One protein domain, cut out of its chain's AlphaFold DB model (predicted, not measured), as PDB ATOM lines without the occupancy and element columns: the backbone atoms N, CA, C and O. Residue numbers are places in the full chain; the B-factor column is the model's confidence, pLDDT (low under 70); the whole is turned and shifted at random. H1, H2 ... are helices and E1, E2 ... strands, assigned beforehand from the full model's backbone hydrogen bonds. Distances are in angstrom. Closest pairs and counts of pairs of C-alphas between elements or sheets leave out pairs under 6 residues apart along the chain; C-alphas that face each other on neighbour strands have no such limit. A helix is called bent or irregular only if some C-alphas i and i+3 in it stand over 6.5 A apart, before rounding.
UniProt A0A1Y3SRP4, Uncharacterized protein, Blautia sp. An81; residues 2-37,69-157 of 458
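Overview. This is residues 2 to 37 and 69 to 157 of the 458 residues of an uncharacterized protein of Blautia sp. An81 (UniProt A0A1Y3SRP4). A small, strongly turned wall of four parallel strands has two helices, H1 and H3, over one face, and the other face has no named helix on it. H4 packs on H3 on the side away from the sheet, and H2 runs on directly from edge strand E4 and packs on the first part of H3. The printed part has 125 residues with four named helices and four named strands, in the chain order E1 H1 E2 E3 E4 H2 H3 H4; the sheet's order is E2 E1 E3 E4, and the class is mixed, helices and strands. It is compact, with a radius of gyration of the C-alphas of 13.6 A, and spans 38 by 35 by 22 A.

Arrangement. In the sheet, E1, residues 6 to 11, is an inner strand between E2, residues 32 to 37, and E3, residues 73 to 76. E1 and E2 are parallel at 20 degrees, with N 9 and O 34 2.9 A apart, within hydrogen-bond range. E1 and E3 are parallel at 17 degrees, with N 10 and O 75 at 2.8 A. E3 and edge strand E4, residues 92 to 94, are parallel at 35 degrees, with N 76 and O 93 at 2.8 A. From edge to edge the strands' lines turn by 70 degrees. H1, residues 13 to 28, is on the sheet at a height of 8.8 A, over E2 and E1, along the strands at 4 degrees to E1 on the local plane; its closest C-alphas to E2 are those of Ala 23 and Val 33, 6.1 A. E1, H1 and E2 form a strand-helix-strand unit, two parallel neighbour strands with a helix between, and its crossover is right-handed. H3, residues 116 to 136, is on the same face at a height of 9.6 A, over E3 and E4, and only just along the strands, at 29.9 degrees to E3 on the local plane; with H1 it gives two layers, helices on one face of a sheet. The closest C-alphas of H3 and E4 are those of Leu 130 and Val 93, 6.4 A. H1 and H3 are near each other, with 5 pairs of C-alphas within 10 A. H4, residues 143 to 155, forms a helical hairpin with H3: they touch, closest at the C-alphas of Asn 116 and Val 154, 6.0 A, at a shallow tilt of 26 degrees, opposite ways. H4 and H1 are close but not clearly touching, with the C-alphas of Tyr 153 and Phe 25 6.9 A apart. H2, residues 95 to 103, is not on the sheet; it forms a helical hairpin with H3, touching its residues 118 to 126 alone, closest at the C-alphas of Ser 98 and Ile 122, 5.6 A. Every O i to N i+4 pair is within hydrogen-bond range in H2, H3 and H4, and 10 of 12 are in H1.

Along the chain. E1 begins at C-alpha 6, (241.050, 243.964, 157.456), and is 16.4 A long; E2 is 16.7 A, E3 10.2 A and E4 6.4 A. H3 is 30.7 A long, from C-alpha 116 at (234.116, 223.257, 143.980). H1 is 23.0 A, H2 11.8 A and H4 17.8 A, the last ending at C-alpha 155, (228.818, 225.413, 147.181). H1 is irregular, with C-alphas 14 and 17 7.7 A apart, and has a kink of 32 degrees near residue 20.

Size, cuts and confidence. The two C-alphas farthest apart are those of Lys 2 and Ser 108, 39.1 A. Residues 38 to 68 are not printed, and C-alphas 37 and 69 are 14.2 A apart across this cut. The links E3 to E4 and H2 to H3 are long, 15 and 12 residues. The mean pLDDT of the printed part is 87.5; residue 69, residues 79 to 87 and residues 106 to 108 are under 70.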
ATOM      1  N   LYS A   2     242.739 241.378 170.143       82.94
ATOM      2  CA  LYS A   2     242.657 241.938 168.782       82.94
ATOM      3  C   LYS A   2     241.869 240.959 167.909       82.94
ATOM      4  O   LYS A   2     242.004 239.761 168.103       82.94
ATOM      5  N   ASN A   3     241.060 241.465 166.987       88.31
ATOM      6  CA  ASN A   3     240.258 240.663 166.064       88.31
ATOM      7  C   ASN A   3     240.698 240.941 164.627       88.31
ATOM      8  O   ASN A   3     241.200 242.027 164.343       88.31
ATOM      9  N   PHE A   4     240.502 239.968 163.737       92.75
ATOM     10  CA  PHE A   4     240.785 240.135 162.316       92.75
ATOM     11  C   PHE A   4     239.748 241.083 161.706       92.75
ATOM     12  O   PHE A   4     238.557 240.775 161.694       92.75
ATOM     13  N   LYS A   5     240.179 242.266 161.260       91.69
ATOM     14  CA  LYS A   5     239.297 243.340 160.779       91.69
ATOM     15  C   LYS A   5     239.484 243.630 159.303       91.69
ATOM     16  O   LYS A   5     238.523 244.022 158.645       91.69
ATOM     17  N   SER A   6     240.697 243.480 158.785       92.56
ATOM     18  CA  SER A   6     241.050 243.964 157.456       92.56
ATOM     19  C   SER A   6     242.094 243.107 156.754       92.56
ATOM     20  O   SER A   6     243.052 242.632 157.360       92.56
ATOM     21  N   ILE A   7     241.935 242.971 155.442       93.44
ATOM     22  CA  ILE A   7     242.898 242.316 154.562       93.44
ATOM     23  C   ILE A   7     243.173 243.193 153.344       93.44
ATOM     24  O   ILE A   7     242.246 243.739 152.738       93.44
ATOM     25  N   LYS A   8     244.443 243.327 152.966       91.81
ATOM     26  CA  LYS A   8     244.840 243.926 151.686       91.81
ATOM     27  C   LYS A   8     245.131 242.813 150.687       91.81
ATOM     28  O   LYS A   8     246.007 241.989 150.921       91.81
ATOM     29  N   ILE A   9     244.409 242.794 149.571       92.25
ATOM     30  CA  ILE A   9     244.629 241.824 148.496       92.25
ATOM     31  C   ILE A   9     245.407 242.501 147.368       92.25
ATOM     32  O   ILE A   9     244.957 243.505 146.814       92.25
ATOM     33  N   ILE A  10     246.569 241.944 147.049       88.62
ATOM     34  CA  ILE A  10     247.518 242.429 146.050       88.62
ATOM     35  C   ILE A  10     247.424 241.525 144.818       88.62
ATOM     36  O   ILE A  10     247.481 240.303 144.952       88.62
ATOM     37  N   HIS A  11     247.267 242.097 143.624       87.25
ATOM     38  CA  HIS A  11     247.072 241.310 142.405       87.25
ATOM     39  C   HIS A  11     247.508 242.041 141.132       87.25
ATOM     40  O   HIS A  11     247.497 243.267 141.095       87.25
ATOM     41  N   ASN A  12     247.807 241.297 140.066       83.31
ATOM     42  CA  ASN A  12     247.950 241.858 138.718       83.31
ATOM     43  C   ASN A  12     246.578 241.976 138.037       83.31
ATOM     44  O   ASN A  12     245.602 241.373 138.490       83.31
ATOM     45  N   ILE A  13     246.483 242.728 136.933       82.75
ATOM     46  CA  ILE A  13     245.228 242.857 136.162       82.75
ATOM     47  C   ILE A  13     244.673 241.482 135.766       82.75
ATOM     48  O   ILE A  13     243.473 241.258 135.909       82.75
ATOM     49  N   GLU A  14     245.541 240.567 135.342       82.25
ATOM     50  CA  GLU A  14     245.166 239.222 134.885       82.25
ATOM     51  C   GLU A  14     244.611 238.342 136.016       82.25
ATOM     52  O   GLU A  14     243.798 237.460 135.767       82.25
ATOM     53  N   ASN A  15     244.955 238.632 137.278       87.38
ATOM     54  CA  ASN A  15     244.455 237.905 138.454       87.38
ATOM     55  C   ASN A  15     243.222 238.570 139.089       87.38
ATOM     56  O   ASN A  15     242.963 238.457 140.293       87.38
ATOM     57  N   ARG A  16     242.467 239.348 138.304       89.75
ATOM     58  CA  ARG A  16     241.273 240.060 138.783       89.75
ATOM     59  C   ARG A  16     240.185 239.106 139.269       89.75
ATOM     60  O   ARG A  16     239.433 239.473 140.174       89.75
ATOM     61  N   ILE A  17     240.075 237.925 138.670       92.38
ATOM     62  CA  ILE A  17     239.059 236.930 139.022       92.38
ATOM     63  C   ILE A  17     239.381 236.314 140.383       92.38
ATOM     64  O   ILE A  17     238.516 236.276 141.255       92.38
ATOM     65  N   GLU A  18     240.639 235.941 140.610       92.62
ATOM     66  CA  GLU A  18     241.138 235.440 141.892       92.62
ATOM     67  C   GLU A  18     240.959 236.509 142.977       92.62
ATOM     68  O   GLU A  18     240.413 236.231 144.047       92.62
ATOM     69  N   PHE A  19     241.329 237.763 142.686       93.81
ATOM     70  CA  PHE A  19     241.060 238.886 143.585       93.81
ATOM     71  C   PHE A  19     239.576 238.962 143.955       93.81
ATOM     72  O   PHE A  19     239.249 239.109 145.131       93.81
ATOM     73  N   LEU A  20     238.679 238.870 142.969       95.06
ATOM     74  CA  LEU A  20     237.241 238.975 143.191       95.06
ATOM     75  C   LEU A  20     236.723 237.827 144.065       95.06
ATOM     76  O   LEU A  20     235.943 238.084 144.984       95.06
ATOM     77  N   PHE A  21     237.209 236.603 143.842       96.25
ATOM     78  CA  PHE A  21     236.869 235.434 144.651       96.25
ATOM     79  C   PHE A  21     237.183 235.662 146.131       96.25
ATOM     80  O   PHE A  21     236.296 235.538 146.979       96.25
ATOM     81  N   PHE A  22     238.422 236.043 146.452       97.44
ATOM     82  CA  PHE A  22     238.826 236.250 147.842       97.44
ATOM     83  C   PHE A  22     238.197 237.513 148.438       97.44
ATOM     84  O   PHE A  22     237.756 237.500 149.587       97.44
ATOM     85  N   ALA A  23     238.093 238.599 147.667       97.00
ATOM     86  CA  ALA A  23     237.501 239.845 148.136       97.00
ATOM     87  C   ALA A  23     236.037 239.667 148.563       97.00
ATOM     88  O   ALA A  23     235.641 240.170 149.616       97.00
ATOM     89  N   GLU A  24     235.228 238.959 147.775       97.69
ATOM     90  CA  GLU A  24     233.826 238.713 148.121       97.69
ATOM     91  C   GLU A  24     233.675 237.725 149.284       97.69
ATOM     92  O   GLU A  24     232.825 237.941 150.151       97.69
ATOM     93  N   PHE A  25     234.544 236.715 149.388       98.38
ATOM     94  CA  PHE A  25     234.579 235.824 150.550       98.38
ATOM     95  C   PHE A  25     234.869 236.585 151.857       98.38
ATOM     96  O   PHE A  25     234.139 236.454 152.842       98.38
ATOM     97  N   PHE A  26     235.897 237.438 151.874       98.19
ATOM     98  CA  PHE A  26     236.235 238.218 153.067       98.19
ATOM     99  C   PHE A  26     235.148 239.245 153.416       98.19
ATOM    100  O   PHE A  26     234.822 239.408 154.594       98.19
ATOM    101  N   ARG A  27     234.505 239.867 152.417       97.50
ATOM    102  CA  ARG A  27     233.335 240.741 152.635       97.50
ATOM    103  C   ARG A  27     232.154 239.989 153.240       97.50
ATOM    104  O   ARG A  27     231.505 240.539 154.128       97.50
ATOM    105  N   LEU A  28     231.893 238.752 152.804       98.25
ATOM    106  CA  LEU A  28     230.868 237.877 153.386       98.25
ATOM    107  C   LEU A  28     231.160 237.560 154.859       98.25
ATOM    108  O   LEU A  28     230.234 237.486 155.659       98.25
ATOM    109  N   CYS A  29     232.436 237.442 155.229       97.81
ATOM    110  CA  CYS A  29     232.873 237.250 156.614       97.81
ATOM    111  C   CYS A  29     232.922 238.556 157.432       97.81
ATOM    112  O   CYS A  29     233.324 238.543 158.591       97.81
ATOM    113  N   GLY A  30     232.550 239.702 156.857       96.31
ATOM    114  CA  GLY A  30     232.596 240.990 157.548       96.31
ATOM    115  C   GLY A  30     233.998 241.579 157.700       96.31
ATOM    116  O   GLY A  30     234.186 242.497 158.493       96.31
ATOM    117  N   ILE A  31     234.964 241.138 156.899       96.19
ATOM    118  CA  ILE A  31     236.322 241.689 156.867       96.19
ATOM    119  C   ILE A  31     236.398 242.834 155.847       96.19
ATOM    120  O   ILE A  31     235.875 242.734 154.733       96.19
ATOM    121  N   PHE A  32     237.050 243.939 156.212       94.12
ATOM    122  CA  PHE A  32     237.322 245.037 155.288       94.12
ATOM    123  C   PHE A  32     238.367 244.622 154.253       94.12
ATOM    124  O   PHE A  32     239.435 244.125 154.602       94.12
ATOM    125  N   VAL A  33     238.082 244.867 152.974       93.25
ATOM    126  CA  VAL A  33     238.975 244.473 151.876       93.25
ATOM    127  C   VAL A  33     239.592 245.698 151.207       93.25
ATOM    128  O   VAL A  33     238.906 246.481 150.538       93.25
ATOM    129  N   GLY A  34     240.908 245.825 151.362       89.19
ATOM    130  CA  GLY A  34     241.775 246.662 150.543       89.19
ATOM    131  C   GLY A  34     242.181 245.932 149.262       89.19
ATOM    132  O   GLY A  34     242.311 244.716 149.235       89.19
ATOM    133  N   GLU A  35     242.385 246.681 148.187       87.94
ATOM    134  CA  GLU A  35     242.838 246.157 146.891       87.94
ATOM    135  C   GLU A  35     244.107 246.896 146.496       87.94
ATOM    136  O   GLU A  35     244.151 248.117 146.610       87.94
ATOM    137  N   TYR A  36     245.098 246.208 145.974       84.69
ATOM    138  CA  TYR A  36     246.249 246.853 145.370       84.69
ATOM    139  C   TYR A  36     246.523 246.168 144.041       84.69
ATOM    140  O   TYR A  36     246.745 244.958 144.003       84.69
ATOM    141  N   ILE A  37     246.465 246.938 142.954       80.12
ATOM    142  CA  ILE A  37     246.800 246.422 141.630       80.12
ATOM    143  C   ILE A  37     248.295 246.644 141.441       80.12
ATOM    144  O   ILE A  37     248.748 247.783 141.353       80.12
ATOM    145  N   ASP A  69     250.154 251.018 155.033       59.41
ATOM    146  CA  ASP A  69     248.776 250.541 155.111       59.41
ATOM    147  C   ASP A  69     248.698 249.578 156.302       59.41
ATOM    148  O   ASP A  69     249.051 248.401 156.185       59.41
ATOM    149  N   GLU A  70     248.270 250.068 157.469       71.44
ATOM    150  CA  GLU A  70     247.965 249.202 158.609       71.44
ATOM    151  C   GLU A  70     246.739 248.342 158.266       71.44
ATOM    152  O   GLU A  70     245.585 248.735 158.444       71.44
ATOM    153  N   CYS A  71     247.007 247.154 157.730       84.94
ATOM    154  CA  CYS A  71     246.057 246.059 157.594       84.94
ATOM    155  C   CYS A  71     246.517 244.862 158.435       84.94
ATOM    156  O   CYS A  71     247.707 244.695 158.739       84.94
ATOM    157  N   ASP A  72     245.570 244.014 158.831       89.75
ATOM    158  CA  ASP A  72     245.893 242.880 159.700       89.75
ATOM    159  C   ASP A  72     246.677 241.805 158.939       89.75
ATOM    160  O   ASP A  72     247.614 241.230 159.492       89.75
ATOM    161  N   ALA A  73     246.365 241.590 157.659       92.00
ATOM    162  CA  ALA A  73     247.075 240.660 156.784       92.00
ATOM    163  C   ALA A  73     247.094 241.126 155.322       92.00
ATOM    164  O   ALA A  73     246.243 241.907 154.881       92.00
ATOM    165  N   GLU A  74     248.045 240.589 154.559       92.44
ATOM    166  CA  GLU A  74     248.135 240.771 153.112       92.44
ATOM    167  C   GLU A  74     247.970 239.426 152.400       92.44
ATOM    168  O   GLU A  74     248.488 238.407 152.854       92.44
ATOM    169  N   LEU A  75     247.274 239.424 151.265       92.94
ATOM    170  CA  LEU A  75     247.147 238.265 150.384       92.94
ATOM    171  C   LEU A  75     247.580 238.660 148.976       92.94
ATOM    172  O   LEU A  75     246.924 239.479 148.335       92.94
ATOM    173  N   TYR A  76     248.656 238.062 148.479       90.81
ATOM    174  CA  TYR A  76     249.039 238.161 147.077       90.81
ATOM    175  C   TYR A  76     248.380 237.036 146.283       90.81
ATOM    176  O   TYR A  76     248.626 235.859 146.548       90.81
ATOM    177  N   VAL A  77     247.550 237.396 145.303       86.62
ATOM    178  CA  VAL A  77     246.848 236.432 144.435       86.62
ATOM    179  C   VAL A  77     247.484 236.286 143.053       86.62
ATOM    180  O   VAL A  77     246.905 235.650 142.178       86.62
ATOM    181  N   GLY A  78     248.667 236.867 142.838       78.06
ATOM    182  CA  GLY A  78     249.423 236.623 141.616       78.06
ATOM    183  C   GLY A  78     250.068 235.240 141.612       78.06
ATOM    184  O   GLY A  78     250.510 234.734 142.649       78.06
ATOM    185  N   LEU A  79     250.125 234.637 140.425       65.56
ATOM    186  CA  LEU A  79     250.760 233.336 140.217       65.56
ATOM    187  C   LEU A  79     252.243 233.462 139.847       65.56
ATOM    188  O   LEU A  79     252.967 232.488 140.002       65.56
ATOM    189  N   ASP A  80     252.737 234.656 139.507       63.75
ATOM    190  CA  ASP A  80     254.156 234.920 139.244       63.75
ATOM    191  C   ASP A  80     254.815 235.698 140.389       63.75
ATOM    192  O   ASP A  80     254.344 236.759 140.804       63.75
ATOM    193  N   ILE A  81     255.895 235.128 140.938       56.59
ATOM    194  CA  ILE A  81     256.650 235.662 142.090       56.59
ATOM    195  C   ILE A  81     257.948 236.362 141.633       56.59
ATOM    196  O   ILE A  81     258.632 236.973 142.452       56.59
ATOM    197  N   SER A  82     258.305 236.299 140.342       52.88
ATOM    198  CA  SER A  82     259.694 236.483 139.894       52.88
ATOM    199  C   SER A  82     260.334 237.840 140.205       52.88
ATOM    200  O   SER A  82     261.544 237.856 140.384       52.88
ATOM    201  N   ASP A  83     259.586 238.939 140.385       47.41
ATOM    202  CA  ASP A  83     260.210 240.280 140.390       47.41
ATOM    203  C   ASP A  83     259.810 241.231 141.536       47.41
ATOM    204  O   ASP A  83     260.005 242.441 141.436       47.41
ATOM    205  N   SER A  84     259.245 240.745 142.650       53.59
ATOM    206  CA  SER A  84     258.561 241.627 143.629       53.59
ATOM    207  C   SER A  84     258.945 241.453 145.109       53.59
ATOM    208  O   SER A  84     258.181 241.821 146.000       53.59
ATOM    209  N   MET A  85     260.163 240.990 145.420       50.38
ATOM    210  CA  MET A  85     260.608 240.822 146.821       50.38
ATOM    211  C   MET A  85     260.668 242.124 147.654       50.38
ATOM    212  O   MET A  85     260.734 242.049 148.877       50.38
ATOM    213  N   GLY A  86     260.628 243.311 147.038       55.88
ATOM    214  CA  GLY A  86     260.697 244.601 147.747       55.88
ATOM    215  C   GLY A  86     259.355 245.229 148.151       55.88
ATOM    216  O   GLY A  86     259.365 246.295 148.761       55.88
ATOM    217  N   ILE A  87     258.217 244.628 147.780       63.88
ATOM    218  CA  ILE A  87     256.878 245.249 147.914       63.88
ATOM    219  C   ILE A  87     256.041 244.584 149.009       63.88
ATOM    220  O   ILE A  87     255.171 245.218 149.605       63.88
ATOM    221  N   PHE A  88     256.304 243.311 149.281       73.12
ATOM    222  CA  PHE A  88     255.529 242.516 150.221       73.12
ATOM    223  C   PHE A  88     256.012 242.714 151.653       73.12
ATOM    224  O   PHE A  88     257.215 242.777 151.917       73.12
ATOM    225  N   SER A  89     255.070 242.795 152.589       73.25
ATOM    226  CA  SER A  89     255.416 242.738 154.003       73.25
ATOM    227  C   SER A  89     255.750 241.300 154.414       73.25
ATOM    228  O   SER A  89     255.386 240.331 153.749       73.25
ATOM    229  N   ASN A  90     256.369 241.127 155.583       73.56
ATOM    230  CA  ASN A  90     256.571 239.789 156.158       73.56
ATOM    231  C   ASN A  90     255.245 239.055 156.459       73.56
ATOM    232  O   ASN A  90     255.262 237.865 156.744       73.56
ATOM    233  N   ASN A  91     254.105 239.751 156.378       79.50
ATOM    234  CA  ASN A  91     252.771 239.229 156.671       79.50
ATOM    235  C   ASN A  91     251.977 238.881 155.399       79.50
ATOM    236  O   ASN A  91     250.745 238.835 155.435       79.50
ATOM    237  N   THR A  92     252.647 238.720 154.257       86.56
ATOM    238  CA  THR A  92     251.984 238.376 152.999       86.56
ATOM    239  C   THR A  92     251.810 236.864 152.862       86.56
ATOM    240  O   THR A  92     252.775 236.102 152.873       86.56
ATOM    241  N   VAL A  93     250.561 236.435 152.682       90.00
ATOM    242  CA  VAL A  93     250.190 235.081 152.249       90.00
ATOM    243  C   VAL A  93     250.156 235.035 150.723       90.00
ATOM    244  O   VAL A  93     249.718 235.990 150.083       90.00
ATOM    245  N   PHE A  94     250.620 233.936 150.127       89.94
ATOM    246  CA  PHE A  94     250.792 233.820 148.675       89.94
ATOM    247  C   PHE A  94     249.882 232.731 148.109       89.94
ATOM    248  O   PHE A  94     250.084 231.551 148.397       89.94
ATOM    249  N   LEU A  95     248.944 233.108 147.231       86.62
ATOM    250  CA  LEU A  95     248.035 232.166 146.567       86.62
ATOM    251  C   LEU A  95     248.785 231.046 145.852       86.62
ATOM    252  O   LEU A  95     248.401 229.885 145.972       86.62
ATOM    253  N   ARG A  96     249.879 231.393 145.164       84.12
ATOM    254  CA  ARG A  96     250.686 230.446 144.391       84.12
ATOM    255  C   ARG A  96     251.091 229.213 145.202       84.12
ATOM    256  O   ARG A  96     251.033 228.114 144.675       84.12
ATOM    257  N   LYS A  97     251.429 229.360 146.489       82.06
ATOM    258  CA  LYS A  97     251.823 228.217 147.334       82.06
ATOM    259  C   LYS A  97     250.693 227.201 147.482       82.06
ATOM    260  O   LYS A  97     250.910 226.004 147.323       82.06
ATOM    261  N   SER A  98     249.489 227.691 147.772       84.94
ATOM    262  CA  SER A  98     248.295 226.852 147.889       84.94
ATOM    263  C   SER A  98     247.869 226.290 146.529       84.94
ATOM    264  O   SER A  98     247.447 225.141 146.450       84.94
ATOM    265  N   TRP A  99     248.023 227.073 145.459       85.19
ATOM    266  CA  TRP A  99     247.733 226.647 144.092       85.19
ATOM    267  C   TRP A  99     248.643 225.499 143.646       85.19
ATOM    268  O   TRP A  99     248.146 224.431 143.299       85.19
ATOM    269  N   ASP A 100     249.962 225.682 143.741       84.81
ATOM    270  CA  ASP A 100     250.974 224.689 143.367       84.81
ATOM    271  C   ASP A 100     250.796 223.387 144.165       84.81
ATOM    272  O   ASP A 100     250.981 222.290 143.640       84.81
ATOM    273  N   PHE A 101     250.394 223.490 145.435       83.94
ATOM    274  CA  PHE A 101     250.136 222.327 146.279       83.94
ATOM    275  C   PHE A 101     248.940 221.488 145.799       83.94
ATOM    276  O   PHE A 101     248.995 220.261 145.867       83.94
ATOM    277  N   VAL A 102     247.864 222.129 145.332       85.50
ATOM    278  CA  VAL A 102     246.620 221.440 144.940       85.50
ATOM    279  C   VAL A 102     246.638 221.014 143.471       85.50
ATOM    280  O   VAL A 102     246.188 219.918 143.144       85.50
ATOM    281  N   LEU A 103     247.143 221.873 142.586       82.81
ATOM    282  CA  LEU A 103     247.046 221.726 141.130       82.81
ATOM    283  C   LEU A 103     248.392 221.433 140.452       82.81
ATOM    284  O   LEU A 103     248.436 221.202 139.243       82.81
ATOM    285  N   GLY A 104     249.499 221.430 141.196       80.12
ATOM    286  CA  GLY A 104     250.829 221.361 140.601       80.12
ATOM    287  C   GLY A 104     251.096 222.577 139.710       80.12
ATOM    288  O   GLY A 104     250.720 223.697 140.037       80.12
ATOM    289  N   ASN A 105     251.715 222.353 138.551       71.56
ATOM    290  CA  ASN A 105     252.096 223.422 137.620       71.56
ATOM    291  C   ASN A 105     251.002 223.750 136.573       71.56
ATOM    292  O   ASN A 105     251.317 224.253 135.492       71.56
ATOM    293  N   GLU A 106     249.728 223.425 136.831       69.38
ATOM    294  CA  GLU A 106     248.616 223.812 135.949       69.38
ATOM    295  C   GLU A 106     248.194 225.269 136.208       69.38
ATOM    296  O   GLU A 106     247.412 225.561 137.112       69.38
ATOM    297  N   TYR A 107     248.700 226.190 135.382       67.06
ATOM    298  CA  TYR A 107     248.435 227.635 135.492       67.06
ATOM    299  C   TYR A 107     247.446 228.181 134.454       67.06
ATOM    300  O   TYR A 107     247.223 229.384 134.386       67.06
ATOM    301  N   SER A 108     246.862 227.324 133.613       65.94
ATOM    302  CA  SER A 108     246.030 227.764 132.487       65.94
ATOM    303  C   SER A 108     244.561 228.012 132.837       65.94
ATOM    304  O   SER A 108     243.786 228.276 131.926       65.94
ATOM    305  N   LYS A 109     244.156 227.832 134.100       74.19
ATOM    306  CA  LYS A 109     242.755 227.927 134.537       74.19
ATOM    307  C   LYS A 109     242.580 229.081 135.507       74.19
ATOM    308  O   LYS A 109     243.364 229.215 136.446       74.19
ATOM    309  N   HIS A 110     241.512 229.849 135.329       82.56
ATOM    310  CA  HIS A 110     241.077 230.817 136.330       82.56
ATOM    311  C   HIS A 110     240.369 230.136 137.499       82.56
ATOM    312  O   HIS A 110     239.791 229.056 137.361       82.56
ATOM    313  N   PHE A 111     240.347 230.799 138.658       81.88
ATOM    314  CA  PHE A 111     239.660 230.280 139.847       81.88
ATOM    315  C   PHE A 111     238.180 229.948 139.573       81.88
ATOM    316  O   PHE A 111     237.654 228.971 140.102       81.88
ATOM    317  N   SER A 112     237.519 230.727 138.707       80.44
ATOM    318  CA  SER A 112     236.132 230.530 138.250       80.44
ATOM    319  C   SER A 112     235.888 229.205 137.515       80.44
ATOM    320  O   SER A 112     234.741 228.766 137.438       80.44
ATOM    321  N   GLU A 113     236.931 228.577 136.974       84.75
ATOM    322  CA  GLU A 113     236.859 227.335 136.194       84.75
ATOM    323  C   GLU A 113     237.107 226.079 137.036       84.75
ATOM    324  O   GLU A 113     236.853 224.963 136.579       84.75
ATOM    325  N   LEU A 114     237.623 226.243 138.255       89.31
ATOM    326  CA  LEU A 114     237.961 225.125 139.125       89.31
ATOM    327  C   LEU A 114     236.705 224.459 139.689       89.31
ATOM    328  O   LEU A 114     235.719 225.124 140.007       89.31
ATOM    329  N   GLU A 115     236.768 223.142 139.885       91.94
ATOM    330  CA  GLU A 115     235.723 222.400 140.588       91.94
ATOM    331  C   GLU A 115     235.606 222.854 142.055       91.94
ATOM    332  O   GLU A 115     236.584 223.269 142.681       91.94
ATOM    333  N   ASN A 116     234.406 222.746 142.634       94.69
ATOM    334  CA  ASN A 116     234.116 223.257 143.980       94.69
ATOM    335  C   ASN A 116     235.032 222.674 145.069       94.69
ATOM    336  O   ASN A 116     235.493 223.402 145.941       94.69
ATOM    337  N   ASN A 117     235.341 221.380 145.013       94.81
ATOM    338  CA  ASN A 117     236.279 220.729 145.935       94.81
ATOM    339  C   ASN A 117     237.700 221.318 145.850       94.81
ATOM    340  O   ASN A 117     238.375 221.429 146.870       94.81
ATOM    341  N   ILE A 118     238.150 221.712 144.656       94.31
ATOM    342  CA  ILE A 118     239.464 222.332 144.445       94.31
ATOM    343  C   ILE A 118     239.457 223.762 144.995       94.31
ATOM    344  O   ILE A 118     240.363 224.142 145.738       94.31
ATOM    345  N   GLN A 119     238.418 224.541 144.678       94.69
ATOM    346  CA  GLN A 119     238.240 225.895 145.211       94.69
ATOM    347  C   GLN A 119     238.228 225.909 146.747       94.69
ATOM    348  O   GLN A 119     238.881 226.747 147.371       94.69
ATOM    349  N   GLU A 120     237.497 224.969 147.352       95.62
ATOM    350  CA  GLU A 120     237.404 224.806 148.801       95.62
ATOM    351  C   GLU A 120     238.763 224.474 149.427       95.62
ATOM    352  O   GLU A 120     239.145 225.103 150.416       95.62
ATOM    353  N   GLU A 121     239.518 223.536 148.847       96.06
ATOM    354  CA  GLU A 121     240.823 223.152 149.393       96.06
ATOM    355  C   GLU A 121     241.835 224.299 149.305       96.06
ATOM    356  O   GLU A 121     242.531 224.575 150.284       96.06
ATOM    357  N   ILE A 122     241.872 225.038 148.189       95.12
ATOM    358  CA  ILE A 122     242.732 226.226 148.065       95.12
ATOM    359  C   ILE A 122     242.348 227.275 149.116       95.12
ATOM    360  O   ILE A 122     243.219 227.795 149.815       95.12
ATOM    361  N   LEU A 123     241.053 227.567 149.280       96.88
ATOM    362  CA  LEU A 123     240.585 228.518 150.291       96.88
ATOM    363  C   LEU A 123     240.985 228.081 151.709       96.88
ATOM    364  O   LEU A 123     241.457 228.902 152.496       96.88
ATOM    365  N   ARG A 124     240.850 226.792 152.029       97.25
ATOM    366  CA  ARG A 124     241.231 226.224 153.327       97.25
ATOM    367  C   ARG A 124     242.730 226.358 153.603       97.25
ATOM    368  O   ARG A 124     243.112 226.678 154.731       97.25
ATOM    369  N   LEU A 125     243.579 226.136 152.599       96.81
ATOM    370  CA  LEU A 125     245.029 226.320 152.721       96.81
ATOM    371  C   LEU A 125     245.392 227.792 152.944       96.81
ATOM    372  O   LEU A 125     246.155 228.093 153.862       96.81
ATOM    373  N   ILE A 126     244.761 228.709 152.207       96.69
ATOM    374  CA  ILE A 126     244.955 230.154 152.389       96.69
ATOM    375  C   ILE A 126     244.530 230.606 153.784       96.69
ATOM    376  O   ILE A 126     245.259 231.346 154.442       96.69
ATOM    377  N   LEU A 127     243.385 230.131 154.279       97.88
ATOM    378  CA  LEU A 127     242.935 230.425 155.638       97.88
ATOM    379  C   LEU A 127     243.920 229.906 156.687       97.88
ATOM    380  O   LEU A 127     244.194 230.603 157.662       97.88
ATOM    381  N   LYS A 128     244.487 228.712 156.483       96.94
ATOM    382  CA  LYS A 128     245.500 228.142 157.379       96.94
ATOM    383  C   LYS A 128     246.784 228.975 157.399       96.94
ATOM    384  O   LYS A 128     247.319 229.209 158.479       96.94
ATOM    385  N   GLU A 129     247.268 229.432 156.245       95.69
ATOM    386  CA  GLU A 129     248.433 230.327 156.175       95.69
ATOM    387  C   GLU A 129     248.144 231.680 156.840       95.69
ATOM    388  O   GLU A 129     248.950 232.162 157.638       95.69
ATOM    389  N   LEU A 130     246.963 232.256 156.592       96.12
ATOM    390  CA  LEU A 130     246.529 233.499 157.233       96.12
ATOM    391  C   LEU A 130     246.441 233.365 158.753       96.12
ATOM    392  O   LEU A 130     246.831 234.293 159.456       96.12
ATOM    393  N   ALA A 131     245.967 232.229 159.273       96.50
ATOM    394  CA  ALA A 131     245.930 231.989 160.712       96.50
ATOM    395  C   ALA A 131     247.327 232.084 161.342       96.50
ATOM    396  O   ALA A 131     247.460 232.722 162.382       96.50
ATOM    397  N   GLY A 132     248.356 231.521 160.696       94.50
ATOM    398  CA  GLY A 132     249.738 231.605 161.181       94.50
ATOM    399  C   GLY A 132     250.262 233.043 161.213       94.50
ATOM    400  O   GLY A 132     250.764 233.497 162.236       94.50
ATOM    401  N   VAL A 133     250.060 233.798 160.127       93.44
ATOM    402  CA  VAL A 133     250.474 235.212 160.049       93.44
ATOM    403  C   VAL A 133     249.741 236.088 161.074       93.44
ATOM    404  O   VAL A 133     250.323 236.989 161.678       93.44
ATOM    405  N   LEU A 134     248.445 235.850 161.277       94.25
ATOM    406  CA  LEU A 134     247.641 236.602 162.239       94.25
ATOM    407  C   LEU A 134     248.011 236.249 163.690       94.25
ATOM    408  O   LEU A 134     248.036 237.138 164.547       94.25
ATOM    409  N   GLU A 135     248.365 234.991 163.964       93.88
ATOM    410  CA  GLU A 135     248.828 234.535 165.279       93.88
ATOM    411  C   GLU A 135     250.111 235.258 165.714       93.88
ATOM    412  O   GLU A 135     250.186 235.722 166.854       93.88
ATOM    413  N   GLU A 136     251.061 235.485 164.798       91.50
ATOM    414  CA  GLU A 136     252.275 236.282 165.057       91.50
ATOM    415  C   GLU A 136     251.964 237.728 165.496       91.50
ATOM    416  O   GLU A 136     252.739 238.353 166.224       91.50
ATOM    417  N   LYS A 137     250.793 238.258 165.116       89.75
ATOM    418  CA  LYS A 137     250.288 239.582 165.526       89.75
ATOM    419  C   LYS A 137     249.388 239.551 166.764       89.75
ATOM    420  O   LYS A 137     248.881 240.602 167.181       89.75
ATOM    421  N   GLY A 138     249.157 238.375 167.346       92.62
ATOM    422  CA  GLY A 138     248.214 238.175 168.444       92.62
ATOM    423  C   GLY A 138     246.750 238.356 168.026       92.62
ATOM    424  O   GLY A 138     245.936 238.813 168.834       92.62
ATOM    425  N   ILE A 139     246.427 238.054 166.765       93.94
ATOM    426  CA  ILE A 139     245.078 238.109 166.196       93.94
ATOM    427  C   ILE A 139     244.623 236.665 165.911       93.94
ATOM    428  O   ILE A 139     245.126 236.042 164.984       93.94
ATOM    429  N   PRO A 140     243.683 236.089 166.675       93.50
ATOM    430  CA  PRO A 140     243.192 234.747 166.398       93.50
ATOM    431  C   PRO A 140     242.269 234.735 165.169       93.50
ATOM    432  O   PRO A 140     241.417 235.613 165.008       93.50
ATOM    433  N   LEU A 141     242.392 233.696 164.338       95.12
ATOM    434  CA  LEU A 141     241.464 233.400 163.246       95.12
ATOM    435  C   LEU A 141     240.641 232.148 163.579       95.12
ATOM    436  O   LEU A 141     241.194 231.068 163.783       95.12
ATOM    437  N   ASP A 142     239.312 232.274 163.592       94.31
ATOM    438  CA  ASP A 142     238.408 231.133 163.771       94.31
ATOM    439  C   ASP A 142     238.323 230.303 162.480       94.31
ATOM    440  O   ASP A 142     237.407 230.445 161.663       94.31
ATOM    441  N   LEU A 143     239.306 229.420 162.297       96.69
ATOM    442  CA  LEU A 143     239.396 228.543 161.132       96.69
ATOM    443  C   LEU A 143     238.162 227.656 160.958       96.69
ATOM    444  O   LEU A 143     237.780 227.384 159.822       96.69
ATOM    445  N   LYS A 144     237.529 227.189 162.044       96.19
ATOM    446  CA  LYS A 144     236.345 226.321 161.939       96.19
ATOM    447  C   LYS A 144     235.212 227.083 161.254       96.19
ATOM    448  O   LYS A 144     234.634 226.588 160.286       96.19
ATOM    449  N   THR A 145     234.938 228.294 161.726       96.88
ATOM    450  CA  THR A 145     233.877 229.144 161.184       96.88
ATOM    451  C   THR A 145     234.184 229.619 159.769       96.88
ATOM    452  O   THR A 145     233.334 229.491 158.889       96.88
ATOM    453  N   PHE A 146     235.400 230.110 159.513       98.06
ATOM    454  CA  PHE A 146     235.774 230.604 158.184       98.06
ATOM    455  C   PHE A 146     235.748 229.493 157.131       98.06
ATOM    456  O   PHE A 146     235.237 229.723 156.038       98.06
ATOM    457  N   ASN A 147     236.205 228.278 157.458       98.19
ATOM    458  CA  ASN A 147     236.108 227.140 156.539       98.19
ATOM    459  C   ASN A 147     234.650 226.762 156.253       98.19
ATOM    460  O   ASN A 147     234.308 226.479 155.110       98.19
ATOM    461  N   LYS A 148     233.761 226.797 157.254       98.12
ATOM    462  CA  LYS A 148     232.342 226.479 157.041       98.12
ATOM    463  C   LYS A 148     231.628 227.537 156.195       98.12
ATOM    464  O   LYS A 148     230.854 227.173 155.312       98.12
ATOM    465  N   ILE A 149     231.904 228.824 156.420       98.56
ATOM    466  CA  ILE A 149     231.420 229.902 155.543       98.56
ATOM    467  C   ILE A 149     232.010 229.735 154.136       98.56
ATOM    468  O   ILE A 149     231.284 229.885 153.158       98.56
ATOM    469  N   GLY A 150     233.290 229.365 154.027       98.38
ATOM    470  CA  GLY A 150     233.977 229.096 152.762       98.38
ATOM    471  C   GLY A 150     233.330 227.969 151.960       98.38
ATOM    472  O   GLY A 150     233.052 228.141 150.777       98.38
ATOM    473  N   TYR A 151     232.984 226.866 152.623       98.31
ATOM    474  CA  TYR A 151     232.230 225.767 152.025       98.31
ATOM    475  C   TYR A 151     230.891 226.244 151.444       98.31
ATOM    476  O   TYR A 151     230.584 225.968 150.287       98.31
ATOM    477  N   ILE A 152     230.103 227.007 152.215       98.44
ATOM    478  CA  ILE A 152     228.817 227.557 151.749       98.44
ATOM    479  C   ILE A 152     229.039 228.520 150.572       98.44
ATOM    480  O   ILE A 152     228.332 228.456 149.567       98.44
ATOM    481  N   TYR A 153     230.050 229.383 150.668       98.38
ATOM    482  CA  TYR A 153     230.411 230.351 149.635       98.38
ATOM    483  C   TYR A 153     230.710 229.684 148.284       98.38
ATOM    484  O   TYR A 153     230.176 230.116 147.258       98.38
ATOM    485  N   VAL A 154     231.500 228.608 148.302       97.69
ATOM    486  CA  VAL A 154     231.862 227.822 147.116       97.69
ATOM    487  C   VAL A 154     230.677 226.990 146.615       97.69
ATOM    488  O   VAL A 154     230.331 227.079 145.440       97.69
ATOM    489  N   LYS A 155     229.991 226.253 147.503       97.19
ATOM    490  CA  LYS A 155     228.818 225.413 147.181       97.19
ATOM    491  C   LYS A 155     227.751 226.173 146.390       97.19
ATOM    492  O   LYS A 155     227.156 225.613 145.474       97.19
ATOM    493  N   TYR A 156     227.501 227.431 146.754       96.88
ATOM    494  CA  TYR A 156     226.483 228.277 146.127       96.88
ATOM    495  C   TYR A 156     227.036 229.235 145.060       96.88
ATOM    496  O   TYR A 156     226.287 230.069 144.552       96.88
ATOM    497  N   HIS A 157     228.324 229.135 144.708       94.94
ATOM    498  CA  HIS A 157     228.985 229.991 143.716       94.94
ATOM    499  C   HIS A 157     228.757 231.496 143.961       94.94
ATOM    500  O   HIS A 157     228.518 232.272 143.028       94.94
TER     501      HIS A 157